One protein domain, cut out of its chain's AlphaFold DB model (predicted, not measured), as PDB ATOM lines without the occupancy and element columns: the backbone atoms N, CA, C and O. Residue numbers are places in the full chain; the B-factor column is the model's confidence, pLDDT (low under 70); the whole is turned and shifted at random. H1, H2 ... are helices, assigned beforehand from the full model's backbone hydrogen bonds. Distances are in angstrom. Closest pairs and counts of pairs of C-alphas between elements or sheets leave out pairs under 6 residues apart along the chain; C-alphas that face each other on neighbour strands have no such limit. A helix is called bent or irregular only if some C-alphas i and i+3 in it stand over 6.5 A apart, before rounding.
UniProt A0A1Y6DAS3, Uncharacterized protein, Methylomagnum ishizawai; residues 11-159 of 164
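What this domain is: This is residues 11 to 159 of the 164 residues of an uncharacterized protein of Methylomagnum ishizawai (UniProt A0A1Y6DAS3). One long helix, H3, runs through the middle of this domain, and the other helices pack round it. H4 folds back beside H3 as a hairpin, H5 crosses H3 steeply on another side, and the bent helix H2 crosses H3 with its first arm and runs beside the early part of H5 with its second; the short H1 packs on residues 78 to 82 of H3, and residues 153 to 159 stick out. The printed part has 149 residues with five named helices, H1 to H5 in that order, and no named strand: the class is all helix. It is compact, with a radius of gyration of the C-alphas of 16.3 A, and spans 46 by 36 by 30 A.

How they stand to each other: H1, residues 11 to 20, touches the hub H3, residues 62 to 88, at a steep tilt of 67 degrees, with the closest C-alphas, those of Leu 12 and Pro 78, 4.7 A apart. H2, residues 27 to 56, was assigned as one helix by its hydrogen bonds but is bent: C-alphas 43 and 46 are 6.5 A apart, and its arms H2a, residues 27 to 43, and H2b, residues 46 to 56, stand at a steep tilt of 45 degrees. H2a touches H3 about perpendicular at 80 degrees, closest at the C-alphas of Asn 41 and Ser 73, 5.6 A. H3 and H4, residues 94 to 118, form a hairpin, opposite ways at a shallow tilt of 12 degrees, closest at the C-alphas of Met 79 and Leu 100, 6.8 A. H5, residues 130 to 158, touches H3 at a steep tilt of 59 degrees, closest at the C-alphas of Leu 81 and Ala 148, 5.0 A. Residues 130 to 141 of H5 touch H4, closest at the C-alphas of Ala 116 and Gly 133, 4.0 A. H2b touches H5, opposite ways at a shallow tilt of 22 degrees, closest at the C-alphas of Ala 51 and Ile 136, 5.7 A. H1 and H4 are apart. Every O i to N i+4 pair is within hydrogen-bond range in H1 and H2b, against 11 of 13 in H2a, 19 of 23 in H3, 19 of 21 in H4 and 24 of 25 in H5.

Where its parts are: H1 begins at C-alpha 11, (309.952, 338.274, 299.610). H2a measures 25.2 A from first to last C-alpha and H2b 15.7 A. H3, 33.9 A long, has a kink of 44 degrees near residue 72 and is only just irregular, with C-alphas 68 and 71 6.6 A apart. H4, 33.5 A long, has a kink of 27 degrees near residue 101 and is irregular, with C-alphas 96 and 99 7.9 A apart. H5, 39.8 A long, ends at C-alpha 158, (298.324, 348.705, 299.642).

The domain as a whole: The C-alphas farthest apart, those of Gly 91 and Pro 123, are 50.2 A apart. The link from H4 to H5 is long, with 11 residues. The printed part has no cut, and no printed residue is under 70 in pLDDT.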
ATOM      1  N   LEU A  11     309.684 338.748 300.970       89.69
ATOM      2  CA  LEU A  11     309.952 338.274 299.610       89.69
ATOM      3  C   LEU A  11     311.266 337.478 299.492       89.69
ATOM      4  O   LEU A  11     311.277 336.400 298.907       89.69
ATOM      5  N   LEU A  12     312.371 337.992 300.051       90.75
ATOM      6  CA  LEU A  12     313.663 337.294 300.035       90.75
ATOM      7  C   LEU A  12     313.591 336.011 300.865       90.75
ATOM      8  O   LEU A  12     314.125 334.983 300.454       90.75
ATOM      9  N   HIS A  13     312.898 336.074 302.004       90.06
ATOM     10  CA  HIS A  13     312.699 334.922 302.867       90.06
ATOM     11  C   HIS A  13     311.953 333.799 302.141       90.06
ATOM     12  O   HIS A  13     312.482 332.696 302.041       90.06
ATOM     13  N   ARG A  14     310.778 334.081 301.564       88.06
ATOM     14  CA  ARG A  14     309.993 333.081 300.824       88.06
ATOM     15  C   ARG A  14     310.739 332.521 299.617       88.06
ATOM     16  O   ARG A  14     310.678 331.316 299.398       88.06
ATOM     17  N   LEU A  15     311.461 333.354 298.862       89.50
ATOM     18  CA  LEU A  15     312.247 332.882 297.718       89.50
ATOM     19  C   LEU A  15     313.325 331.883 298.141       89.50
ATOM     20  O   LEU A  15     313.437 330.814 297.550       89.50
ATOM     21  N   ILE A  16     314.102 332.204 299.177       89.19
ATOM     22  CA  ILE A  16     315.151 331.305 299.672       89.19
ATOM     23  C   ILE A  16     314.537 330.036 300.270       89.19
ATOM     24  O   ILE A  16     315.028 328.947 299.987       89.19
ATOM     25  N   SER A  17     313.464 330.151 301.057       87.12
ATOM     26  CA  SER A  17     312.790 328.991 301.647       87.12
ATOM     27  C   SER A  17     312.240 328.047 300.576       87.12
ATOM     28  O   SER A  17     312.481 326.849 300.664       87.12
ATOM     29  N   LEU A  18     311.610 328.573 299.519       87.94
ATOM     30  CA  LEU A  18     311.110 327.767 298.400       87.94
ATOM     31  C   LEU A  18     312.241 327.060 297.634       87.94
ATOM     32  O   LEU A  18     312.059 325.941 297.166       87.94
ATOM     33  N   LEU A  19     313.407 327.701 297.494       87.00
ATOM     34  CA  LEU A  19     314.566 327.106 296.819       87.00
ATOM     35  C   LEU A  19     315.253 326.022 297.658       87.00
ATOM     36  O   LEU A  19     315.776 325.063 297.096       87.00
ATOM     37  N   LEU A  20     315.291 326.190 298.982       88.06
ATOM     38  CA  LEU A  20     315.949 325.253 299.895       88.06
ATOM     39  C   LEU A  20     315.056 324.068 300.268       88.06
ATOM     40  O   LEU A  20     315.554 322.951 300.377       88.06
ATOM     41  N   ASP A  21     313.760 324.305 300.453       87.56
ATOM     42  CA  ASP A  21     312.769 323.274 300.743       87.56
ATOM     43  C   ASP A  21     311.482 323.521 299.936       87.56
ATOM     44  O   ASP A  21     310.512 324.096 300.444       87.56
ATOM     45  N   PRO A  22     311.435 323.058 298.674       83.50
ATOM     46  CA  PRO A  22     310.260 323.210 297.819       83.50
ATOM     47  C   PRO A  22     309.011 322.515 298.373       83.50
ATOM     48  O   PRO A  22     307.900 322.870 297.992       83.50
ATOM     49  N   THR A  23     309.180 321.519 299.254       84.44
ATOM     50  CA  THR A  23     308.066 320.754 299.833       84.44
ATOM     51  C   THR A  23     307.365 321.487 300.973       84.44
ATOM     52  O   THR A  23     306.236 321.142 301.317       84.44
ATOM     53  N   SER A  24     307.998 322.530 301.517       77.38
ATOM     54  CA  SER A  24     307.444 323.355 302.594       77.38
ATOM     55  C   SER A  24     306.366 324.348 302.141       77.38
ATOM     56  O   SER A  24     305.622 324.861 302.976       77.38
ATOM     57  N   ALA A  25     306.260 324.622 300.837       82.06
ATOM     58  CA  ALA A  25     305.307 325.577 300.282       82.06
ATOM     59  C   ALA A  25     304.140 324.868 299.589       82.06
ATOM     60  O   ALA A  25     304.323 323.874 298.882       82.06
ATOM     61  N   THR A  26     302.927 325.409 299.725       87.69
ATOM     62  CA  THR A  26     301.809 324.909 298.920       87.69
ATOM     63  C   THR A  26     302.008 325.298 297.446       87.69
ATOM     64  O   THR A  26     302.596 326.344 297.151       87.69
ATOM     65  N   PRO A  27     301.486 324.519 296.481       87.75
ATOM     66  CA  PRO A  27     301.538 324.897 295.066       87.75
ATOM     67  C   PRO A  27     300.913 326.272 294.787       87.75
ATOM     68  O   PRO A  27     301.365 326.989 293.896       87.75
ATOM     69  N   ALA A  28     299.897 326.656 295.569       87.94
ATOM     70  CA  ALA A  28     299.259 327.963 295.476       87.94
ATOM     71  C   ALA A  28     300.212 329.099 295.886       87.94
ATOM     72  O   ALA A  28     300.282 330.107 295.185       87.94
ATOM     73  N   ASP A  29     300.994 328.918 296.957       85.38
ATOM     74  CA  ASP A  29     302.003 329.894 297.392       85.38
ATOM     75  C   ASP A  29     303.109 330.067 296.347       85.38
ATOM     76  O   ASP A  29     303.504 331.190 296.028       85.38
ATOM     77  N   ALA A  30     303.590 328.956 295.781       87.31
ATOM     78  CA  ALA A  30     304.612 328.980 294.739       87.31
ATOM     79  C   ALA A  30     304.111 329.690 293.472       87.31
ATOM     80  O   ALA A  30     304.831 330.508 292.893       87.31
ATOM     81  N   LEU A  31     302.863 329.429 293.064       89.94
ATOM     82  CA  LEU A  31     302.235 330.093 291.922       89.94
ATOM     83  C   LEU A  31     302.050 331.594 292.175       89.94
ATOM     84  O   LEU A  31     302.349 332.395 291.293       89.94
ATOM     85  N   ALA A  32     301.590 331.983 293.367       89.25
ATOM     86  CA  ALA A  32     301.417 333.385 293.735       89.25
ATOM     87  C   ALA A  32     302.754 334.138 293.725       89.25
ATOM     88  O   ALA A  32     302.845 335.230 293.163       89.25
ATOM     89  N   LEU A  33     303.813 333.529 294.269       90.19
ATOM     90  CA  LEU A  33     305.160 334.096 294.247       90.19
ATOM     91  C   LEU A  33     305.700 334.217 292.816       90.19
ATOM     92  O   LEU A  33     306.244 335.258 292.451       90.19
ATOM     93  N   ALA A  34     305.511 333.190 291.983       91.06
ATOM     94  CA  ALA A  34     305.901 333.232 290.577       91.06
ATOM     95  C   ALA A  34     305.142 334.327 289.812       91.06
ATOM     96  O   ALA A  34     305.761 335.120 289.106       91.06
ATOM     97  N   ALA A  35     303.822 334.421 289.988       92.06
ATOM     98  CA  ALA A  35     302.992 335.449 289.369       92.06
ATOM     99  C   ALA A  35     303.412 336.858 289.807       92.06
ATOM    100  O   ALA A  35     303.533 337.748 288.963       92.06
ATOM    101  N   LEU A  36     303.709 337.051 291.097       91.81
ATOM    102  CA  LEU A  36     304.241 338.307 291.614       91.81
ATOM    103  C   LEU A  36     305.574 338.658 290.948       91.81
ATOM    104  O   LEU A  36     305.724 339.770 290.452       91.81
ATOM    105  N   MET A  37     306.525 337.722 290.882       92.75
ATOM    106  CA  MET A  37     307.827 337.971 290.254       92.75
ATOM    107  C   MET A  37     307.705 338.271 288.755       92.75
ATOM    108  O   MET A  37     308.362 339.184 288.255       92.75
ATOM    109  N   LEU A  38     306.838 337.551 288.039       94.25
ATOM    110  CA  LEU A  38     306.561 337.784 286.620       94.25
ATOM    111  C   LEU A  38     305.877 339.135 286.378       94.25
ATOM    112  O   LEU A  38     306.193 339.816 285.397       94.25
ATOM    113  N   GLY A  39     304.967 339.537 287.267       93.56
ATOM    114  CA  GLY A  39     304.320 340.846 287.242       93.56
ATOM    115  C   GLY A  39     305.313 341.969 287.521       93.56
ATOM    116  O   GLY A  39     305.396 342.923 286.749       93.56
ATOM    117  N   LEU A  40     306.136 341.819 288.564       92.25
ATOM    118  CA  LEU A  40     307.210 342.758 288.880       92.25
ATOM    119  C   LEU A  40     308.174 342.896 287.705       92.25
ATOM    120  O   LEU A  40     308.513 344.019 287.360       92.25
ATOM    121  N   ASN A  41     308.533 341.803 287.025       96.00
ATOM    122  CA  ASN A  41     309.442 341.824 285.879       96.00
ATOM    123  C   ASN A  41     309.023 342.803 284.765       96.00
ATOM    124  O   ASN A  41     309.887 343.352 284.080       96.00
ATOM    125  N   LEU A  42     307.724 343.093 284.609       95.06
ATOM    126  CA  LEU A  42     307.238 344.098 283.653       95.06
ATOM    127  C   LEU A  42     307.817 345.494 283.915       95.06
ATOM    128  O   LEU A  42     308.006 346.251 282.968       95.06
ATOM    129  N   LEU A  43     308.153 345.819 285.165       93.81
ATOM    130  CA  LEU A  43     308.755 347.097 285.549       93.81
ATOM    131  C   LEU A  43     310.234 347.181 285.126       93.81
ATOM    132  O   LEU A  43     310.744 348.265 284.866       93.81
ATOM    133  N   TRP A  44     310.914 346.039 284.973       94.44
ATOM    134  CA  TRP A  44     312.317 345.972 284.545       94.44
ATOM    135  C   TRP A  44     312.471 346.004 283.019       94.44
ATOM    136  O   TRP A  44     313.529 346.389 282.521       94.44
ATOM    137  N   VAL A  45     311.431 345.647 282.257       96.25
ATOM    138  CA  VAL A  45     311.492 345.638 280.785       96.25
ATOM    139  C   VAL A  45     311.776 347.023 280.194       96.25
ATOM    140  O   VAL A  45     312.715 347.126 279.401       96.25
ATOM    141  N   PRO A  46     311.055 348.104 280.562       95.62
ATOM    142  CA  PRO A  46     311.359 349.443 280.064       95.62
ATOM    143  C   PRO A  46     312.777 349.890 280.420       95.62
ATOM    144  O   PRO A  46     313.451 350.491 279.583       95.62
ATOM    145  N   ALA A  47     313.247 349.557 281.626       95.62
ATOM    146  CA  ALA A  47     314.594 349.882 282.083       95.62
ATOM    147  C   ALA A  47     315.661 349.193 281.219       95.62
ATOM    148  O   ALA A  47     316.568 349.860 280.721       95.62
ATOM    149  N   LEU A  48     315.513 347.891 280.954       96.50
ATOM    150  CA  LEU A  48     316.440 347.151 280.099       96.50
ATOM    151  C   LEU A  48     316.425 347.663 278.653       96.50
ATOM    152  O   LEU A  48     317.482 347.848 278.055       96.50
ATOM    153  N   LEU A  49     315.237 347.916 278.091       96.62
ATOM    154  CA  LEU A  49     315.095 348.472 276.742       96.62
ATOM    155  C   LEU A  49     315.784 349.829 276.623       96.62
ATOM    156  O   LEU A  49     316.505 350.076 275.656       96.62
ATOM    157  N   TRP A  50     315.579 350.697 277.612       96.44
ATOM    158  CA  TRP A  50     316.200 352.012 277.656       96.44
ATOM    159  C   TRP A  50     317.722 351.906 277.780       96.44
ATOM    160  O   TRP A  50     318.435 352.549 277.009       96.44
ATOM    161  N   ALA A  51     318.225 351.052 278.674       95.56
ATOM    162  CA  ALA A  51     319.657 350.846 278.880       95.56
ATOM    163  C   ALA A  51     320.344 350.304 277.622       95.56
ATOM    164  O   ALA A  51     321.366 350.838 277.192       95.56
ATOM    165  N   ALA A  52     319.751 349.292 276.986       94.31
ATOM    166  CA  ALA A  52     320.261 348.702 275.753       94.31
ATOM    167  C   ALA A  52     320.277 349.719 274.598       94.31
ATOM    168  O   ALA A  52     321.266 349.826 273.867       94.31
ATOM    169  N   LEU A  53     319.217 350.526 274.476       94.00
ATOM    170  CA  LEU A  53     319.127 351.573 273.463       94.00
ATOM    171  C   LEU A  53     320.132 352.709 273.703       94.00
ATOM    172  O   LEU A  53     320.676 353.258 272.747       94.00
ATOM    173  N   LYS A  54     320.367 353.100 274.958       93.56
ATOM    174  CA  LYS A  54     321.251 354.226 275.288       93.56
ATOM    175  C   LYS A  54     322.725 353.865 275.283       93.56
ATOM    176  O   LYS A  54     323.519 354.696 274.859       93.56
ATOM    177  N   THR A  55     323.068 352.659 275.715       90.19
ATOM    178  CA  THR A  55     324.466 352.230 275.817       90.19
ATOM    179  C   THR A  55     325.058 351.987 274.437       90.19
ATOM    180  O   THR A  55     326.112 352.522 274.120       90.19
ATOM    181  N   ASP A  56     324.349 351.227 273.598       87.44
ATOM    182  CA  ASP A  56     324.936 350.700 272.359       87.44
ATOM    183  C   ASP A  56     323.915 350.640 271.205       87.44
ATOM    184  O   ASP A  56     324.051 349.912 270.225       87.44
ATOM    185  N   ARG A  57     322.820 351.412 271.330       88.62
ATOM    186  CA  ARG A  57     321.723 351.494 270.340       88.62
ATOM    187  C   ARG A  57     321.108 350.136 269.992       88.62
ATOM    188  O   ARG A  57     320.520 349.965 268.919       88.62
ATOM    189  N   LEU A  58     321.184 349.188 270.922       88.75
ATOM    190  CA  LEU A  58     320.674 347.837 270.755       88.75
ATOM    191  C   LEU A  58     319.147 347.859 270.780       88.75
ATOM    192  O   LEU A  58     318.517 348.351 271.716       88.75
ATOM    193  N   ARG A  59     318.541 347.306 269.729       89.75
ATOM    194  CA  ARG A  59     317.087 347.171 269.613       89.75
ATOM    195  C   ARG A  59     316.681 345.756 269.995       89.75
ATOM    196  O   ARG A  59     316.913 344.817 269.233       89.75
ATOM    197  N   LEU A  60     316.056 345.615 271.158       91.25
ATOM    198  CA  LEU A  60     315.504 344.348 271.627       91.25
ATOM    199  C   LEU A  60     314.021 344.249 271.274       91.25
ATOM    200  O   LEU A  60     313.294 345.240 271.303       91.25
ATOM    201  N   SER A  61     313.569 343.039 270.953       93.25
ATOM    202  CA  SER A  61     312.137 342.750 270.916       93.25
ATOM    203  C   SER A  61     311.593 342.656 272.343       93.25
ATOM    204  O   SER A  61     312.317 342.266 273.261       93.25
ATOM    205  N   LEU A  62     310.310 342.975 272.531       94.38
ATOM    206  CA  LEU A  62     309.664 342.902 273.846       94.38
ATOM    207  C   LEU A  62     309.793 341.520 274.516       94.38
ATOM    208  O   LEU A  62     310.152 341.494 275.691       94.38
ATOM    209  N   PRO A  63     309.600 340.378 273.818       95.69
ATOM    210  CA  PRO A  63     309.746 339.065 274.451       95.69
ATOM    211  C   PRO A  63     311.173 338.797 274.935       95.69
ATOM    212  O   PRO A  63     311.373 338.270 276.026       95.69
ATOM    213  N   LEU A  64     312.173 339.203 274.144       94.75
ATOM    214  CA  LEU A  64     313.577 339.045 274.514       94.75
ATOM    215  C   LEU A  64     313.925 339.924 275.716       94.75
ATOM    216  O   LEU A  64     314.562 339.454 276.652       94.75
ATOM    217  N   ALA A  65     313.478 341.182 275.718       96.31
ATOM    218  CA  ALA A  65     313.691 342.087 276.841       96.31
ATOM    219  C   ALA A  65     313.012 341.578 278.122       96.31
ATOM    220  O   ALA A  65     313.623 341.623 279.183       96.31
ATOM    221  N   TYR A  66     311.798 341.027 278.027       96.62
ATOM    222  CA  TYR A  66     311.118 340.404 279.164       96.62
ATOM    223  C   TYR A  66     311.908 339.225 279.736       96.62
ATOM    224  O   TYR A  66     312.162 339.186 280.940       96.62
ATOM    225  N   GLY A  67     312.367 338.307 278.882       97.06
ATOM    226  CA  GLY A  67     313.187 337.175 279.318       97.06
ATOM    227  C   GLY A  67     314.523 337.599 279.936       97.06
ATOM    228  O   GLY A  67     314.924 337.063 280.963       97.06
ATOM    229  N   LEU A  68     315.196 338.597 279.356       96.75
ATOM    230  CA  LEU A  68     316.492 339.085 279.843       96.75
ATOM    231  C   LEU A  68     316.391 339.978 281.092       96.75
ATOM    232  O   LEU A  68     317.367 340.117 281.831       96.75
ATOM    233  N   ALA A  69     315.232 340.577 281.354       96.88
ATOM    234  CA  ALA A  69     314.973 341.325 282.582       96.88
ATOM    235  C   ALA A  69     314.772 340.404 283.799       96.88
ATOM    236  O   ALA A  69     315.068 340.800 284.928       96.88
ATOM    237  N   LEU A  70     314.324 339.167 283.566       95.56
ATOM    238  CA  LEU A  70     313.888 338.234 284.606       95.56
ATOM    239  C   LEU A  70     314.989 337.863 285.619       95.56
ATOM    240  O   LEU A  70     314.717 337.903 286.818       95.56
ATOM    241  N   PRO A  71     316.244 337.589 285.217       94.75
ATOM    242  CA  PRO A  71     317.326 337.367 286.176       94.75
ATOM    243  C   PRO A  71     317.600 338.580 287.075       94.75
ATOM    244  O   PRO A  71     317.820 338.422 288.273       94.75
ATOM    245  N   ALA A  72     317.549 339.797 286.524       94.88
ATOM    246  CA  ALA A  72     317.746 341.012 287.312       94.88
ATOM    247  C   ALA A  72     316.585 341.247 288.285       94.88
ATOM    248  O   ALA A  72     316.830 341.536 289.453       94.88
ATOM    249  N   SER A  73     315.335 341.075 287.845       94.75
ATOM    250  CA  SER A  73     314.179 341.236 288.731       94.75
ATOM    251  C   SER A  73     314.154 340.177 289.838       94.75
ATOM    252  O   SER A  73     313.921 340.528 290.992       94.75
ATOM    253  N   LEU A  74     314.477 338.913 289.542       93.94
ATOM    254  CA  LEU A  74     314.547 337.840 290.541       93.94
ATOM    255  C   LEU A  74     315.643 338.047 291.583       93.94
ATOM    256  O   LEU A  74     315.429 337.740 292.752       93.94
ATOM    257  N   LEU A  75     316.817 338.529 291.174       93.94
ATOM    258  CA  LEU A  75     317.971 338.602 292.068       93.94
ATOM    259  C   LEU A  75     318.068 339.957 292.774       93.94
ATOM    260  O   LEU A  75     318.224 340.003 293.992       93.94
ATOM    261  N   TYR A  76     317.941 341.070 292.047       94.88
ATOM    262  CA  TYR A  76     318.100 342.398 292.643       94.88
ATOM    263  C   TYR A  76     316.919 342.795 293.523       94.88
ATOM    264  O   TYR A  76     317.146 343.315 294.614       94.88
ATOM    265  N   THR A  77     315.676 342.544 293.102       93.00
ATOM    266  CA  THR A  77     314.482 343.014 293.832       93.00
ATOM    267  C   THR A  77     314.432 342.545 295.286       93.00
ATOM    268  O   THR A  77     314.362 343.399 296.169       93.00
ATOM    269  N   PRO A  78     314.491 341.235 295.600       93.06
ATOM    270  CA  PRO A  78     314.368 340.786 296.987       93.06
ATOM    271  C   PRO A  78     315.565 341.207 297.854       93.06
ATOM    272  O   PRO A  78     315.396 341.542 299.031       93.06
ATOM    273  N   MET A  79     316.772 341.239 297.277       94.31
ATOM    274  CA  MET A  79     317.976 341.672 297.989       94.31
ATOM    275  C   MET A  79     317.935 343.171 298.300       94.31
ATOM    276  O   MET A  79     318.181 343.567 299.438       94.31
ATOM    277  N   LEU A  80     317.563 344.008 297.329       95.12
ATOM    278  CA  LEU A  80     317.464 345.453 297.533       95.12
ATOM    279  C   LEU A  80     316.271 345.846 298.390       95.12
ATOM    280  O   LEU A  80     316.426 346.744 299.201       95.12
ATOM    281  N   LEU A  81     315.124 345.167 298.300       93.88
ATOM    282  CA  LEU A  81     314.026 345.389 299.247       93.88
ATOM    283  C   LEU A  81     314.489 345.174 300.689       93.88
ATOM    284  O   LEU A  81     314.152 345.962 301.564       93.88
ATOM    285  N   THR A  82     315.316 344.155 300.929       93.00
ATOM    286  CA  THR A  82     315.895 343.902 302.256       93.00
ATOM    287  C   THR A  82     316.843 345.024 302.684       93.00
ATOM    288  O   THR A  82     316.708 345.547 303.786       93.00
ATOM    289  N   VAL A  83     317.776 345.433 301.817       92.56
ATOM    290  CA  VAL A  83     318.726 346.518 302.130       92.56
ATOM    291  C   VAL A  83     318.005 347.851 302.343       92.56
ATOM    292  O   VAL A  83     318.261 348.536 303.329       92.56
ATOM    293  N   VAL A  84     317.099 348.223 301.440       93.56
ATOM    294  CA  VAL A  84     316.380 349.503 301.480       93.56
ATOM    295  C   VAL A  84     315.419 349.552 302.663       93.56
ATOM    296  O   VAL A  84     315.348 350.589 303.314       93.56
ATOM    297  N   SER A  85     314.733 348.451 302.987       91.25
ATOM    298  CA  SER A  85     313.866 348.378 304.171       91.25
ATOM    299  C   SER A  85     314.659 348.642 305.454       91.25
ATOM    300  O   SER A  85     314.270 349.476 306.269       91.25
ATOM    301  N   ASP A  86     315.838 348.029 305.588       90.06
ATOM    302  CA  ASP A  86     316.735 348.265 306.720       90.06
ATOM    303  C   ASP A  86     317.230 349.710 306.812       90.06
ATOM    304  O   ASP A  86     317.315 350.271 307.906       90.06
ATOM    305  N   VAL A  87     317.584 350.309 305.671       90.69
ATOM    306  CA  VAL A  87     318.016 351.711 305.609       90.69
ATOM    307  C   VAL A  87     316.862 352.637 305.998       90.69
ATOM    308  O   VAL A  87     317.053 353.517 306.835       90.69
ATOM    309  N   ALA A  88     315.659 352.409 305.466       89.06
ATOM    310  CA  ALA A  88     314.464 353.188 305.789       89.06
ATOM    311  C   ALA A  88     314.083 353.075 307.277       89.06
ATOM    312  O   ALA A  88     313.683 354.058 307.902       89.06
ATOM    313  N   ALA A  89     314.275 351.897 307.873       88.81
ATOM    314  CA  ALA A  89     314.055 351.647 309.295       88.81
ATOM    315  C   ALA A  89     315.204 352.136 310.203       88.81
ATOM    316  O   ALA A  89     315.168 351.878 311.404       88.81
ATOM    317  N   HIS A  90     316.229 352.811 309.662       86.25
ATOM    318  CA  HIS A  90     317.438 353.234 310.389       86.25
ATOM    319  C   HIS A  90     318.173 352.073 311.096       86.25
ATOM    320  O   HIS A  90     318.934 352.277 312.041       86.25
ATOM    321  N   GLY A  91     317.947 350.838 310.641       86.31
ATOM    322  CA  GLY A  91     318.481 349.611 311.229       86.31
ATOM    323  C   GLY A  91     319.689 349.044 310.486       86.31
ATOM    324  O   GLY A  91     320.238 348.027 310.915       86.31
ATOM    325  N   PHE A  92     320.104 349.669 309.379       88.69
ATOM    326  CA  PHE A  92     321.178 349.153 308.539       88.69
ATOM    327  C   PHE A  92     322.520 349.133 309.275       88.69
ATOM    328  O   PHE A  92     323.050 350.159 309.705       88.69
ATOM    329  N   ARG A  93     323.119 347.943 309.346       89.38
ATOM    330  CA  ARG A  93     324.476 347.730 309.847       89.38
ATOM    331  C   ARG A  93     325.252 346.900 308.843       89.38
ATOM    332  O   ARG A  93     324.900 345.754 308.576       89.38
ATOM    333  N   PHE A  94     326.341 347.458 308.316       87.69
ATOM    334  CA  PHE A  94     327.130 346.790 307.279       87.69
ATOM    335  C   PHE A  94     327.651 345.418 307.724       87.69
ATOM    336  O   PHE A  94     327.616 344.475 306.947       87.69
ATOM    337  N   GLN A  95     328.047 345.270 308.992       88.50
ATOM    338  CA  GLN A  95     328.482 343.986 309.557       88.50
ATOM    339  C   GLN A  95     327.392 342.902 309.471       88.50
ATOM    340  O   GLN A  95     327.695 341.747 309.193       88.50
ATOM    341  N   GLU A  96     326.122 343.278 309.649       86.50
ATOM    342  CA  GLU A  96     324.969 342.369 309.569       86.50
ATOM    343  C   GLU A  96     324.552 342.097 308.112       86.50
ATOM    344  O   GLU A  96     323.948 341.068 307.813       86.50
ATOM    345  N   ARG A  97     324.878 343.014 307.191       88.69
ATOM    346  CA  ARG A  97     324.474 342.973 305.775       88.69
ATOM    347  C   ARG A  97     325.600 342.664 304.798       88.69
ATOM    348  O   ARG A  97     325.343 342.601 303.599       88.69
ATOM    349  N   PHE A  98     326.812 342.416 305.287       90.81
ATOM    350  CA  PHE A  98     328.000 342.215 304.459       90.81
ATOM    351  C   PHE A  98     327.781 341.142 303.389       90.81
ATOM    352  O   PHE A  98     328.020 341.396 302.214       90.81
ATOM    353  N   LEU A  99     327.248 339.976 303.773       90.75
ATOM    354  CA  LEU A  99     327.001 338.871 302.841       90.75
ATOM    355  C   LEU A  99     325.948 339.208 301.780       90.75
ATOM    356  O   LEU A  99     326.097 338.808 300.630       90.75
ATOM    357  N   LEU A 100     324.917 339.975 302.141       91.06
ATOM    358  CA  LEU A 100     323.888 340.415 301.200       91.06
ATOM    359  C   LEU A 100     324.448 341.434 300.197       91.06
ATOM    360  O   LEU A 100     324.203 341.319 299.000       91.06
ATOM    361  N   VAL A 101     325.244 342.400 300.669       92.12
ATOM    362  CA  VAL A 101     325.913 343.392 299.809       92.12
ATOM    363  C   VAL A 101     326.949 342.722 298.903       92.12
ATOM    364  O   VAL A 101     327.023 343.026 297.714       92.12
ATOM    365  N   PHE A 102     327.709 341.764 299.433       93.94
ATOM    366  CA  PHE A 102     328.639 340.962 298.646       93.94
ATOM    367  C   PHE A 102     327.909 340.146 297.571       93.94
ATOM    368  O   PHE A 102     328.328 340.138 296.416       93.94
ATOM    369  N   ALA A 103     326.778 339.520 297.908       93.56
ATOM    370  CA  ALA A 103     325.961 338.804 296.932       93.56
ATOM    371  C   ALA A 103     325.421 339.729 295.833       93.56
ATOM    372  O   ALA A 103     325.478 339.354 294.665       93.56
ATOM    373  N   LEU A 104     324.981 340.950 296.163       94.75
ATOM    374  CA  LEU A 104     324.587 341.949 295.162       94.75
ATOM    375  C   LEU A 104     325.726 342.258 294.182       94.75
ATOM    376  O   LEU A 104     325.487 342.332 292.977       94.75
ATOM    377  N   PHE A 105     326.961 342.384 294.676       95.44
ATOM    378  CA  PHE A 105     328.131 342.582 293.823       95.44
ATOM    379  C   PHE A 105     328.369 341.382 292.890       95.44
ATOM    380  O   PHE A 105     328.488 341.563 291.680       95.44
ATOM    381  N   VAL A 106     328.363 340.155 293.421       96.38
ATOM    382  CA  VAL A 106     328.554 338.922 292.629       96.38
ATOM    383  C   VAL A 106     327.456 338.744 291.576       96.38
ATOM    384  O   VAL A 106     327.739 338.429 290.418       96.38
ATOM    385  N   VAL A 107     326.200 338.989 291.953       95.75
ATOM    386  CA  VAL A 107     325.057 338.962 291.033       95.75
ATOM    387  C   VAL A 107     325.237 340.004 289.937       95.75
ATOM    388  O   VAL A 107     324.995 339.698 288.773       95.75
ATOM    389  N   SER A 108     325.708 341.205 290.279       96.75
ATOM    390  CA  SER A 108     325.943 342.259 289.296       96.75
ATOM    391  C   SER A 108     326.979 341.858 288.249       96.75
ATOM    392  O   SER A 108     326.726 342.014 287.055       96.75
ATOM    393  N   GLN A 109     328.078 341.229 288.668       97.00
ATOM    394  CA  GLN A 109     329.088 340.692 287.748       97.00
ATOM    395  C   GLN A 109     328.536 339.548 286.882       97.00
ATOM    396  O   GLN A 109     328.785 339.484 285.679       97.00
ATOM    397  N   THR A 110     327.721 338.669 287.467       96.75
ATOM    398  CA  THR A 110     327.072 337.574 286.728       96.75
ATOM    399  C   THR A 110     326.119 338.109 285.656       96.75
ATOM    400  O   THR A 110     326.130 337.644 284.515       96.75
ATOM    401  N   LEU A 111     325.320 339.121 286.001       97.12
ATOM    402  CA  LEU A 111     324.412 339.786 285.070       97.12
ATOM    403  C   LEU A 111     325.164 340.572 283.997       97.12
ATOM    404  O   LEU A 111     324.732 340.577 282.848       97.12
ATOM    405  N   ALA A 112     326.302 341.182 284.334       97.19
ATOM    406  CA  ALA A 112     327.161 341.835 283.355       97.19
ATOM    407  C   ALA A 112     327.622 340.842 282.282       97.19
ATOM    408  O   ALA A 112     327.457 341.103 281.090       97.19
ATOM    409  N   GLY A 113     328.092 339.661 282.699       96.62
ATOM    410  CA  GLY A 113     328.409 338.561 281.788       96.62
ATOM    411  C   GLY A 113     327.199 338.134 280.953       96.62
ATOM    412  O   GLY A 113     327.287 338.075 279.726       96.62
ATOM    413  N   LEU A 114     326.044 337.904 281.586       96.88
ATOM    414  CA  LEU A 114     324.809 337.546 280.879       96.88
ATOM    415  C   LEU A 114     324.481 338.561 279.774       96.88
ATOM    416  O   LEU A 114     324.275 338.168 278.626       96.88
ATOM    417  N   TYR A 115     324.452 339.854 280.092       96.94
ATOM    418  CA  TYR A 115     324.105 340.902 279.134       96.94
ATOM    419  C   TYR A 115     325.162 341.087 278.048       96.94
ATOM    420  O   TYR A 115     324.796 341.301 276.893       96.94
ATOM    421  N   ALA A 116     326.445 340.928 278.377       95.62
ATOM    422  CA  ALA A 116     327.537 341.004 277.412       95.62
ATOM    423  C   ALA A 116     327.384 339.998 276.262       95.62
ATOM    424  O   ALA A 116     327.681 340.330 275.114       95.62
ATOM    425  N   PHE A 117     326.909 338.781 276.564       95.12
ATOM    426  CA  PHE A 117     326.785 337.692 275.586       95.12
ATOM    427  C   PHE A 117     325.377 337.524 275.006       95.12
ATOM    428  O   PHE A 117     325.230 337.132 273.843       95.12
ATOM    429  N   ALA A 118     324.337 337.784 275.800       94.25
ATOM    430  CA  ALA A 118     322.955 337.613 275.368       94.25
ATOM    431  C   ALA A 118     322.494 338.748 274.446       94.25
ATOM    432  O   ALA A 118     321.725 338.514 273.509       94.25
ATOM    433  N   LEU A 119     322.967 339.972 274.686       93.88
ATOM    434  CA  LEU A 119     322.674 341.106 273.823       93.88
ATOM    435  C   LEU A 119     323.600 341.077 272.611       93.88
ATOM    436  O   LEU A 119     324.806 340.868 272.733       93.88
ATOM    437  N   ARG A 120     323.024 341.277 271.425       92.31
ATOM    438  CA  ARG A 120     323.744 341.172 270.155       92.31
ATOM    439  C   ARG A 120     323.423 342.335 269.238       92.31
ATOM    440  O   ARG A 120     322.266 342.748 269.120       92.31
ATOM    441  N   HIS A 121     324.444 342.806 268.538       87.62
ATOM    442  CA  HIS A 121     324.313 343.824 267.509       87.62
ATOM    443  C   HIS A 121     323.552 343.273 266.303       87.62
ATOM    444  O   HIS A 121     323.909 342.239 265.743       87.62
ATOM    445  N   ARG A 122     322.513 343.979 265.855       81.56
ATOM    446  CA  ARG A 122     321.908 343.734 264.535       81.56
ATOM    447  C   ARG A 122     322.542 344.708 263.536       81.56
ATOM    448  O   ARG A 122     322.548 345.897 263.848       81.56
ATOM    449  N   PRO A 123     323.062 344.268 262.369       78.50
ATOM    450  CA  PRO A 123     322.902 342.959 261.708       78.50
ATOM    451  C   PRO A 123     324.028 341.934 261.951       78.50
ATOM    452  O   PRO A 123     323.897 340.794 261.523       78.50
ATOM    453  N   SER A 124     325.132 342.318 262.597       85.75
ATOM    454  CA  SER A 124     326.359 341.507 262.643       85.75
ATOM    455  C   SER A 124     326.280 340.256 263.527       85.75
ATOM    456  O   SER A 124     327.100 339.355 263.387       85.75
ATOM    457  N   GLY A 125     325.319 340.190 264.451       85.62
ATOM    458  CA  GLY A 125     325.115 339.055 265.352       85.62
ATOM    459  C   GLY A 125     326.172 338.917 266.453       85.62
ATOM    460  O   GLY A 125     326.053 338.011 267.285       85.62
ATOM    461  N   TYR A 126     327.175 339.801 266.488       91.25
ATOM    462  CA  TYR A 126     328.224 339.793 267.504       91.25
ATOM    463  C   TYR A 126     327.678 340.187 268.883       91.25
ATOM    464  O   TYR A 126     326.776 341.033 268.961       91.25
ATOM    465  N   PRO A 127     328.214 339.587 269.964       93.56
ATOM    466  CA  PRO A 127     327.867 339.967 271.330       93.56
ATOM    467  C   PRO A 127     328.173 341.447 271.578       93.56
ATOM    468  O   PRO A 127     329.089 342.008 270.978       93.56
ATOM    469  N   ALA A 128     327.397 342.077 272.457       92.19
ATOM    470  CA  ALA A 128     327.583 343.475 272.839       92.19
ATOM    471  C   ALA A 128     328.918 343.712 273.569       92.19
ATOM    472  O   ALA A 128     329.491 344.793 273.484       92.19
ATOM    473  N   GLY A 129     329.440 342.682 274.241       94.69
ATOM    474  CA  GLY A 129     330.717 342.737 274.946       94.69
ATOM    475  C   GLY A 129     330.589 343.191 276.400       94.69
ATOM    476  O   GLY A 129     329.537 343.651 276.847       94.69
ATOM    477  N   LEU A 130     331.676 343.007 277.156       95.25
ATOM    478  CA  LEU A 130     331.681 343.157 278.617       95.25
ATOM    479  C   LEU A 130     331.349 344.581 279.072       95.25
ATOM    480  O   LEU A 130     330.510 344.735 279.949       95.25
ATOM    481  N   MET A 131     331.900 345.611 278.422       95.19
ATOM    482  CA  MET A 131     331.625 347.016 278.768       95.19
ATOM    483  C   MET A 131     330.128 347.357 278.695       95.19
ATOM    484  O   MET A 131     329.574 347.982 279.602       95.19
ATOM    485  N   THR A 132     329.451 346.916 277.630       94.19
ATOM    486  CA  THR A 132     328.003 347.110 277.468       94.19
ATOM    487  C   THR A 132     327.228 346.288 278.497       94.19
ATOM    488  O   THR A 132     326.288 346.796 279.110       94.19
ATOM    489  N   GLY A 133     327.646 345.041 278.737       96.56
ATOM    490  CA  GLY A 133     327.049 344.175 279.752       96.56
ATOM    491  C   GLY A 133     327.115 344.765 281.163       96.56
ATOM    492  O   GLY A 133     326.090 344.843 281.837       96.56
ATOM    493  N   GLU A 134     328.287 345.243 281.583       96.62
ATOM    494  CA  GLU A 134     328.516 345.910 282.872       96.62
ATOM    495  C   GLU A 134     327.676 347.176 283.016       96.62
ATOM    496  O   GLU A 134     326.999 347.357 284.029       96.62
ATOM    497  N   THR A 135     327.654 348.020 281.982       97.00
ATOM    498  CA  THR A 135     326.863 349.259 281.981       97.00
ATOM    499  C   THR A 135     325.380 348.961 282.202       97.00
ATOM    500  O   THR A 135     324.723 349.601 283.024       97.00
ATOM    501  N   ILE A 136     324.850 347.951 281.509       96.75
ATOM    502  CA  ILE A 136     323.449 347.546 281.639       96.75
ATOM    503  C   ILE A 136     323.191 346.909 283.008       96.75
ATOM    504  O   ILE A 136     322.204 347.255 283.656       96.75
ATOM    505  N   ALA A 137     324.066 346.025 283.488       97.06
ATOM    506  CA  ALA A 137     323.915 345.387 284.796       97.06
ATOM    507  C   ALA A 137     323.928 346.403 285.947       97.06
ATOM    508  O   ALA A 137     323.112 346.288 286.869       97.06
ATOM    509  N   LEU A 138     324.806 347.407 285.873       96.00
ATOM    510  CA  LEU A 138     324.883 348.507 286.830       96.00
ATOM    511  C   LEU A 138     323.653 349.413 286.737       96.00
ATOM    512  O   LEU A 138     323.073 349.764 287.763       96.00
ATOM    513  N   PHE A 139     323.210 349.756 285.526       97.00
ATOM    514  CA  PHE A 139     321.984 350.531 285.346       97.00
ATOM    515  C   PHE A 139     320.777 349.818 285.964       97.00
ATOM    516  O   PHE A 139     320.004 350.429 286.699       97.00
ATOM    517  N   MET A 140     320.643 348.512 285.728       96.81
ATOM    518  CA  MET A 140     319.568 347.697 286.293       96.81
ATOM    519  C   MET A 140     319.655 347.617 287.821       96.81
ATOM    520  O   MET A 140     318.620 347.656 288.484       96.81
ATOM    521  N   LEU A 141     320.861 347.562 288.396       95.75
ATOM    522  CA  LEU A 141     321.074 347.616 289.846       95.75
ATOM    523  C   LEU A 141     320.595 348.954 290.432       95.75
ATOM    524  O   LEU A 141     319.817 348.966 291.384       95.75
ATOM    525  N   LEU A 142     321.009 350.075 289.831       95.31
ATOM    526  CA  LEU A 142     320.610 351.421 290.256       95.31
ATOM    527  C   LEU A 142     319.102 351.643 290.108       95.31
ATOM    528  O   LEU A 142     318.457 352.167 291.014       95.31
ATOM    529  N   TYR A 143     318.520 351.193 288.997       95.50
ATOM    530  CA  TYR A 143     317.077 351.236 288.792       95.50
ATOM    531  C   TYR A 143     316.337 350.413 289.853       95.50
ATOM    532  O   TYR A 143     315.331 350.860 290.400       95.50
ATOM    533  N   SER A 144     316.875 349.246 290.213       94.31
ATOM    534  CA  SER A 144     316.275 348.383 291.231       94.31
ATOM    535  C   SER A 144     316.259 349.033 292.621       94.31
ATOM    536  O   SER A 144     315.378 348.716 293.415       94.31
ATOM    537  N   LEU A 145     317.167 349.974 292.919       92.88
ATOM    538  CA  LEU A 145     317.131 350.758 294.158       92.88
ATOM    539  C   LEU A 145     315.889 351.661 294.202       92.88
ATOM    540  O   LEU A 145     315.149 351.661 295.186       92.88
ATOM    541  N   VAL A 146     315.642 352.392 293.111       93.50
ATOM    542  CA  VAL A 146     314.463 353.260 292.960       93.50
ATOM    543  C   VAL A 146     313.185 352.425 293.017       93.50
ATOM    544  O   VAL A 146     312.240 352.781 293.719       93.50
ATOM    545  N   MET A 147     313.180 351.277 292.338       93.94
ATOM    546  CA  MET A 147     312.055 350.348 292.360       93.94
ATOM    547  C   MET A 147     311.790 349.783 293.750       93.94
ATOM    548  O   MET A 147     310.639 349.752 294.166       93.94
ATOM    549  N   ALA A 148     312.821 349.371 294.489       93.44
ATOM    550  CA  ALA A 148     312.662 348.861 295.847       93.44
ATOM    551  C   ALA A 148     312.056 349.923 296.777       93.44
ATOM    552  O   ALA A 148     311.116 349.624 297.508       93.44
ATOM    553  N   ALA A 149     312.525 351.173 296.704       92.50
ATOM    554  CA  ALA A 149     311.940 352.274 297.468       92.50
ATOM    555  C   ALA A 149     310.466 352.520 297.092       92.50
ATOM    556  O   ALA A 149     309.615 352.644 297.973       92.50
ATOM    557  N   GLY A 150     310.149 352.527 295.793       93.38
ATOM    558  CA  GLY A 150     308.775 352.663 295.306       93.38
ATOM    559  C   GLY A 150     307.865 351.517 295.755       93.38
ATOM    560  O   GLY A 150     306.753 351.762 296.211       93.38
ATOM    561  N   LEU A 151     308.347 350.274 295.690       93.25
ATOM    562  CA  LEU A 151     307.615 349.085 296.127       93.25
ATOM    563  C   LEU A 151     307.363 349.079 297.635       93.25
ATOM    564  O   LEU A 151     306.263 348.728 298.043       93.25
ATOM    565  N   LEU A 152     308.330 349.502 298.456       92.12
ATOM    566  CA  LEU A 152     308.112 349.673 299.896       92.12
ATOM    567  C   LEU A 152     307.053 350.744 300.167       92.12
ATOM    568  O   LEU A 152     306.140 350.513 300.953       92.12
ATOM    569  N   GLY A 153     307.117 351.882 299.469       90.00
ATOM    570  CA  GLY A 153     306.085 352.917 299.556       90.00
ATOM    571  C   GLY A 153     304.697 352.375 299.209       90.00
ATOM    572  O   GLY A 153     303.751 352.551 299.973       90.00
ATOM    573  N   LEU A 154     304.577 351.640 298.101       90.81
ATOM    574  CA  LEU A 154     303.321 351.002 297.707       90.81
ATOM    575  C   LEU A 154     302.862 349.944 298.717       90.81
ATOM    576  O   LEU A 154     301.669 349.860 298.992       90.81
ATOM    577  N   ASP A 155     303.770 349.167 299.303       91.81
ATOM    578  CA  ASP A 155     303.431 348.181 300.329       91.81
ATOM    579  C   ASP A 155     302.871 348.831 301.601       91.81
ATOM    580  O   ASP A 155     301.899 348.336 302.170       91.81
ATOM    581  N   THR A 156     303.392 349.993 302.011       87.31
ATOM    582  CA  THR A 156     302.821 350.707 303.167       87.31
ATOM    583  C   THR A 156     301.358 351.105 302.951       87.31
ATOM    584  O   THR A 156     300.569 351.053 303.896       87.31
ATOM    585  N   VAL A 157     300.980 351.440 301.710       90.50
ATOM    586  CA  VAL A 157     299.630 351.894 301.339       90.50
ATOM    587  C   VAL A 157     298.694 350.725 301.024       90.50
ATOM    588  O   VAL A 157     297.566 350.691 301.506       90.50
ATOM    589  N   PHE A 158     299.155 349.765 300.222       89.62
ATOM    590  CA  PHE A 158     298.324 348.705 299.642       89.62
ATOM    591  C   PHE A 158     298.556 347.324 300.266       89.62
ATOM    592  O   PHE A 158     297.757 346.419 300.043       89.62
ATOM    593  N   GLY A 159     299.622 347.139 301.048       85.81
ATOM    594  CA  GLY A 159     299.940 345.865 301.695       85.81
ATOM    595  C   GLY A 159     300.294 344.736 300.724       85.81
ATOM    596  O   GLY A 159     299.925 343.590 300.975       85.81
TER     597      GLY A 159